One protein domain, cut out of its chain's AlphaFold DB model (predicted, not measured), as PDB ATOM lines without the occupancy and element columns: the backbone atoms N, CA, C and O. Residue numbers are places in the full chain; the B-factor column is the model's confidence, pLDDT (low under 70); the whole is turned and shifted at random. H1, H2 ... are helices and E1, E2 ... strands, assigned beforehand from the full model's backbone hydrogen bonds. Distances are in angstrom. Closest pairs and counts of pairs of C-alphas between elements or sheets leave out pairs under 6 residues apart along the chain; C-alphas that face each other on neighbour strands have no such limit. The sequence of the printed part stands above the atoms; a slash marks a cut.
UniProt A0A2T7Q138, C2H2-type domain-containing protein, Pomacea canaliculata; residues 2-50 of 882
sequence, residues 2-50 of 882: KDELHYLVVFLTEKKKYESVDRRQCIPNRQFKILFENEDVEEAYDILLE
ATOM      1  N   LYS A   2      46.785 122.219 101.611       41.78
ATOM      2  CA  LYS A   2      47.687 121.266 100.945       41.78
ATOM      3  C   LYS A   2      48.105 120.230 101.978       41.78
ATOM      4  O   LYS A   2      48.335 120.609 103.123       41.78
ATOM      5  N   ASP A   3      48.203 118.972 101.576       45.03
ATOM      6  CA  ASP A   3      48.611 117.895 102.469       45.03
ATOM      7  C   ASP A   3      50.093 118.050 102.829       45.03
ATOM      8  O   ASP A   3      50.978 117.791 102.008       45.03
ATOM      9  N   GLU A   4      50.375 118.483 104.058       53.06
ATOM     10  CA  GLU A   4      51.724 118.423 104.619       53.06
ATOM     11  C   GLU A   4      52.059 116.965 104.935       53.06
ATOM     12  O   GLU A   4      51.941 116.475 106.057       53.06
ATOM     13  N   LEU A   5      52.469 116.244 103.892       57.81
ATOM     14  CA  LEU A   5      53.087 114.937 104.022       57.81
ATOM     15  C   LEU A   5      54.382 115.107 104.826       57.81
ATOM     16  O   LEU A   5      55.422 115.531 104.316       57.81
ATOM     17  N   HIS A   6      54.299 114.787 106.115       62.19
ATOM     18  CA  HIS A   6      55.443 114.643 107.005       62.19
ATOM     19  C   HIS A   6      56.241 113.395 106.601       62.19
ATOM     20  O   HIS A   6      56.114 112.329 107.204       62.19
ATOM     21  N   TYR A   7      57.048 113.531 105.548       65.50
ATOM     22  CA  TYR A   7      58.160 112.625 105.272       65.50
ATOM     23  C   TYR A   7      59.131 112.696 106.457       65.50
ATOM     24  O   TYR A   7      59.547 113.795 106.833       65.50
ATOM     25  N   LEU A   8      59.440 111.551 107.073       67.00
ATOM     26  CA  LEU A   8      60.258 111.487 108.296       67.00
ATOM     27  C   LEU A   8      61.759 111.332 108.013       67.00
ATOM     28  O   LEU A   8      62.572 111.604 108.892       67.00
ATOM     29  N   VAL A   9      62.117 110.862 106.817       79.69
ATOM     30  CA  VAL A   9      63.484 110.489 106.437       79.69
ATOM     31  C   VAL A   9      63.772 111.005 105.030       79.69
ATOM     32  O   VAL A   9      62.908 110.925 104.154       79.69
ATOM     33  N   VAL A  10      64.989 111.511 104.818       82.62
ATOM     34  CA  VAL A  10      65.541 111.791 103.487       82.62
ATOM     35  C   VAL A  10      66.811 110.968 103.304       82.62
ATOM     36  O   VAL A  10      67.678 110.999 104.178       82.62
ATOM     37  N   PHE A  11      66.925 110.259 102.185       83.56
ATOM     38  CA  PHE A  11      68.166 109.621 101.748       83.56
ATOM     39  C   PHE A  11      68.885 110.538 100.761       83.56
ATOM     40  O   PHE A  11      68.261 111.166  99.905       83.56
ATOM     41  N   LEU A  12      70.202 110.612 100.914       84.31
ATOM     42  CA  LEU A  12      71.102 111.513 100.205       84.31
ATOM     43  C   LEU A  12      72.307 110.715  99.707       84.31
ATOM     44  O   LEU A  12      72.670 109.718 100.335       84.31
ATOM     45  N   THR A  13      72.971 111.187  98.654       83.62
ATOM     46  CA  THR A  13      74.265 110.623  98.224       83.62
ATOM     47  C   THR A  13      75.369 110.909  99.247       83.62
ATOM     48  O   THR A  13      76.234 110.070  99.493       83.62
ATOM     49  N   GLU A  14      75.303 112.067  99.912       82.44
ATOM     50  CA  GLU A  14      76.263 112.504 100.930       82.44
ATOM     51  C   GLU A  14      75.573 112.964 102.224       82.44
ATOM     52  O   GLU A  14      74.463 113.499 102.225       82.44
ATOM     53  N   LYS A  15      76.264 112.813 103.361       80.44
ATOM     54  CA  LYS A  15      75.736 113.121 104.704       80.44
ATOM     55  C   LYS A  15      75.652 114.633 104.974       80.44
ATOM     56  O   LYS A  15      76.510 115.203 105.647       80.44
ATOM     57  N   LYS A  16      74.593 115.280 104.479       82.56
ATOM     58  CA  LYS A  16      74.278 116.706 104.709       82.56
ATOM     59  C   LYS A  16      73.405 116.875 105.966       82.56
ATOM     60  O   LYS A  16      72.751 115.934 106.415       82.56
ATOM     61  N   LYS A  17      73.372 118.077 106.560       81.75
ATOM     62  CA  LYS A  17      72.459 118.376 107.684       81.75
ATOM     63  C   LYS A  17      71.016 118.419 107.179       81.75
ATOM     64  O   LYS A  17      70.764 119.017 106.140       81.75
ATOM     65  N   TYR A  18      70.065 117.882 107.943       77.12
ATOM     66  CA  TYR A  18      68.640 117.853 107.565       77.12
ATOM     67  C   TYR A  18      68.067 119.245 107.222       77.12
ATOM     68  O   TYR A  18      67.273 119.385 106.298       77.12
ATOM     69  N   GLU A  19      68.521 120.291 107.918       77.62
ATOM     70  CA  GLU A  19      68.132 121.693 107.683       77.62
ATOM     71  C   GLU A  19      68.633 122.261 106.344       77.62
ATOM     72  O   GLU A  19      68.034 123.192 105.814       77.62
ATOM     73  N   SER A  20      69.722 121.711 105.791       75.12
ATOM     74  CA  SER A  20      70.310 122.128 104.510       75.12
ATOM     75  C   SER A  20      69.808 121.314 103.311       75.12
ATOM     76  O   SER A  20      70.341 121.461 102.214       75.12
ATOM     77  N   VAL A  21      68.818 120.434 103.505       77.19
ATOM     78  CA  VAL A  21      68.250 119.595 102.443       77.19
ATOM     79  C   VAL A  21      67.021 120.267 101.848       77.19
ATOM     80  O   VAL A  21      66.016 120.490 102.528       77.19
ATOM     81  N   ASP A  22      67.073 120.544 100.551       75.25
ATOM     82  CA  ASP A  22      66.014 121.264  99.856       75.25
ATOM     83  C   ASP A  22      64.857 120.315  99.482       75.25
ATOM     84  O   ASP A  22      64.708 119.877  98.343       75.25
ATOM     85  N   ARG A  23      64.014 119.988 100.479       72.88
ATOM     86  CA  ARG A  23      62.886 119.015 100.453       72.88
ATOM     87  C   ARG A  23      61.866 119.173  99.305       72.88
ATOM     88  O   ARG A  23      60.912 118.403  99.233       72.88
ATOM     89  N   ARG A  24      62.004 120.199  98.461       71.44
ATOM     90  CA  ARG A  24      61.196 120.446  97.252       71.44
ATOM     91  C   ARG A  24      61.799 119.843  95.981       71.44
ATOM     92  O   ARG A  24      61.073 119.721  95.002       71.44
ATOM     93  N   GLN A  25      63.098 119.545  95.992       75.25
ATOM     94  CA  GLN A  25      63.838 118.965  94.870       75.25
ATOM     95  C   GLN A  25      63.878 117.427  94.960       75.25
ATOM     96  O   GLN A  25      63.930 116.758  93.937       75.25
ATOM     97  N   CYS A  26      63.773 116.879  96.176       79.88
ATOM     98  CA  CYS A  26      63.769 115.441  96.450       79.88
ATOM     99  C   CYS A  26      62.532 114.702  95.893       79.88
ATOM    100  O   CYS A  26      61.404 115.197  95.984       79.88
ATOM    101  N   ILE A  27      62.731 113.466  95.428       81.50
ATOM    102  CA  ILE A  27      61.686 112.567  94.918       81.50
ATOM    103  C   ILE A  27      60.915 111.923  96.095       81.50
ATOM    104  O   ILE A  27      61.546 111.401  97.018       81.50
ATOM    105  N   PRO A  28      59.564 111.960  96.125       79.94
ATOM    106  CA  PRO A  28      58.783 111.478  97.264       79.94
ATOM    107  C   PRO A  28      58.193 110.069  97.110       79.94
ATOM    108  O   PRO A  28      57.106 109.895  96.544       79.94
ATOM    109  N   ASN A  29      58.794 109.084  97.780       79.88
ATOM    110  CA  ASN A  29      58.182 107.772  97.953       79.88
ATOM    111  C   ASN A  29      57.052 107.833  98.999       79.88
ATOM    112  O   ASN A  29      57.246 107.827 100.222       79.88
ATOM    113  N   ARG A  30      55.819 107.901  98.487       77.44
ATOM    114  CA  ARG A  30      54.591 108.048  99.285       77.44
ATOM    115  C   ARG A  30      54.194 106.794 100.064       77.44
ATOM    116  O   ARG A  30      53.420 106.927 101.008       77.44
ATOM    117  N   GLN A  31      54.681 105.611  99.682       74.56
ATOM    118  CA  GLN A  31      54.341 104.360 100.369       74.56
ATOM    119  C   GLN A  31      55.038 104.300 101.732       74.56
ATOM    120  O   GLN A  31      54.392 104.067 102.753       74.56
ATOM    121  N   PHE A  32      56.336 104.613 101.756       76.50
ATOM    122  CA  PHE A  32      57.163 104.554 102.964       76.50
ATOM    123  C   PHE A  32      57.339 105.909 103.675       76.50
ATOM    124  O   PHE A  32      57.892 105.955 104.773       76.50
ATOM    125  N   LYS A  33      56.826 107.008 103.096       81.94
ATOM    126  CA  LYS A  33      57.004 108.400 103.574       81.94
ATOM    127  C   LYS A  33      58.481 108.813 103.629       81.94
ATOM    128  O   LYS A  33      58.922 109.495 104.559       81.94
ATOM    129  N   ILE A  34      59.207 108.417 102.590       85.94
ATOM    130  CA  ILE A  34      60.628 108.683 102.368       85.94
ATOM    131  C   ILE A  34      60.780 109.755 101.274       85.94
ATOM    132  O   ILE A  34      59.932 109.869 100.388       85.94
ATOM    133  N   LEU A  35      61.848 110.549 101.352       84.19
ATOM    134  CA  LEU A  35      62.338 111.398 100.263       84.19
ATOM    135  C   LEU A  35      63.711 110.879  99.784       84.19
ATOM    136  O   LEU A  35      64.542 110.518 100.617       84.19
ATOM    137  N   PHE A  36      63.964 110.898  98.477       86.06
ATOM    138  CA  PHE A  36      65.258 110.581  97.856       86.06
ATOM    139  C   PHE A  36      65.858 111.829  97.200       86.06
ATOM    140  O   PHE A  36      65.118 112.643  96.655       86.06
ATOM    141  N   GLU A  37      67.178 112.015  97.259       85.31
ATOM    142  CA  GLU A  37      67.844 113.173  96.641       85.31
ATOM    143  C   GLU A  37      67.749 113.155  95.107       85.31
ATOM    144  O   GLU A  37      67.269 114.127  94.528       85.31
ATOM    145  N   ASN A  38      68.118 112.028  94.490       85.38
ATOM    146  CA  ASN A  38      68.092 111.785  93.045       85.38
ATOM    147  C   ASN A  38      67.412 110.441  92.729       85.38
ATOM    148  O   ASN A  38      67.262 109.598  93.614       85.38
ATOM    149  N   GLU A  39      67.116 110.213  91.447       85.75
ATOM    150  CA  GLU A  39      66.669 108.924  90.894       85.75
ATOM    151  C   GLU A  39      67.688 107.802  91.185       85.75
ATOM    152  O   GLU A  39      67.296 106.743  91.665       85.75
ATOM    153  N   ASP A  40      68.996 108.087  91.083       85.38
ATOM    154  CA  ASP A  40      70.090 107.162  91.450       85.38
ATOM    155  C   ASP A  40      69.979 106.623  92.895       85.38
ATOM    156  O   ASP A  40      70.443 105.525  93.204       85.38
ATOM    157  N   VAL A  41      69.398 107.411  93.809       85.50
ATOM    158  CA  VAL A  41      69.246 107.058  95.233       85.50
ATOM    159  C   VAL A  41      67.973 106.240  95.471       85.50
ATOM    160  O   VAL A  41      67.935 105.452  96.414       85.50
ATOM    161  N   GLU A  42      66.953 106.395  94.622       85.12
ATOM    162  CA  GLU A  42      65.752 105.550  94.623       85.12
ATOM    163  C   GLU A  42      66.061 104.180  93.989       85.12
ATOM    164  O   GLU A  42      65.777 103.158  94.609       85.12
ATOM    165  N   GLU A  43      66.773 104.137  92.855       86.38
ATOM    166  CA  GLU A  43      67.257 102.881  92.249       86.38
ATOM    167  C   GLU A  43      68.189 102.118  93.208       86.38
ATOM    168  O   GLU A  43      67.991 100.929  93.464       86.38
ATOM    169  N   ALA A  44      69.159 102.801  93.829       85.19
ATOM    170  CA  ALA A  44      70.022 102.180  94.833       85.19
ATOM    171  C   ALA A  44      69.251 101.697  96.078       85.19
ATOM    172  O   ALA A  44      69.652 100.708  96.686       85.19
ATOM    173  N   TYR A  45      68.157 102.360  96.469       86.00
ATOM    174  CA  TYR A  45      67.304 101.918  97.575       86.00
ATOM    175  C   TYR A  45      66.519 100.648  97.219       86.00
ATOM    176  O   TYR A  45      66.492  99.710  98.018       86.00
ATOM    177  N   ASP A  46      65.943 100.583  96.019       83.19
ATOM    178  CA  ASP A  46      65.191  99.413  95.566       83.19
ATOM    179  C   ASP A  46      66.112  98.194  95.358       83.19
ATOM    180  O   ASP A  46      65.782  97.104  95.829       83.19
ATOM    181  N   ILE A  47      67.328  98.372  94.820       83.94
ATOM    182  CA  ILE A  47      68.360  97.314  94.717       83.94
ATOM    183  C   ILE A  47      68.734  96.720  96.094       83.94
ATOM    184  O   ILE A  47      69.055  95.534  96.200       83.94
ATOM    185  N   LEU A  48      68.669  97.503  97.178       84.00
ATOM    186  CA  LEU A  48      68.899  97.009  98.548       84.00
ATOM    187  C   LEU A  48      67.695  96.218  99.108       84.00
ATOM    188  O   LEU A  48      67.852  95.457 100.067       84.00
ATOM    189  N   LEU A  49      66.505  96.368  98.520       84.12
ATOM    190  CA  LEU A  49      65.290  95.619  98.861       84.12
ATOM    191  C   LEU A  49      65.068  94.376  97.983       84.12
ATOM    192  O   LEU A  49      64.321  93.480  98.386       84.12
ATOM    193  N   GLU A  50      65.709  94.290  96.815       85.00
ATOM    194  CA  GLU A  50      65.586  93.152  95.902       85.00
ATOM    195  C   GLU A  50      65.995  91.815  96.547       85.00
ATOM    196  O   GLU A  50      67.094  91.641  97.083       85.00
TER     197      GLU A  50
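AT A GLANCE: This is residues 2 to 50 of the 882 residues of the protein "C2H2-type domain-containing protein" of Pomacea canaliculata (UniProt A0A2T7Q138). A very small sheet of three short strands has one helix, H1, over part of one face, and a long loop, residues 12 to 26, joins E1 to E2. The 49 printed residues hold E1, E2, E3 and H1 in that order; the mixed sheet runs E1 E3 E2. The class is mixed, helices and strands, with under half of the residues in named elements; the whole is compact, radius of gyration of the C-alphas 10.9 A, spanning 33 by 24 by 15 A.

HOW THE PARTS SIT: Start at inner strand E3, residues 34 to 36. E1, residues 9 to 11, is parallel to it, with N 11 and O 35 2.9 A apart. E2, residues 27 to 29, is antiparallel and forms a hairpin with E3; N 27 and O 36 are 2.8 A apart. H1, residues 39 to 49, is on the sheet at a height of 9.8 A; its closest C-alphas to E3 are Glu 42 and Phe 36, 6.0 A. Every O i to N i+4 pair in H1 is within hydrogen-bond range.

IN THESE COORDINATES: Find C-alpha 9 at (63.484, 110.489, 106.437), where E1 begins. H1 runs 15.6 A to C-alpha 49 at (65.290, 95.619, 98.861); each strand measures 6.7 A.

THE WHOLE: The farthest C-alphas, Lys 2 and Glu 50, are 33.7 A apart. The printed part has no cut; E1 to E2 is a long link. Residues 2 to 8 have pLDDT under 70.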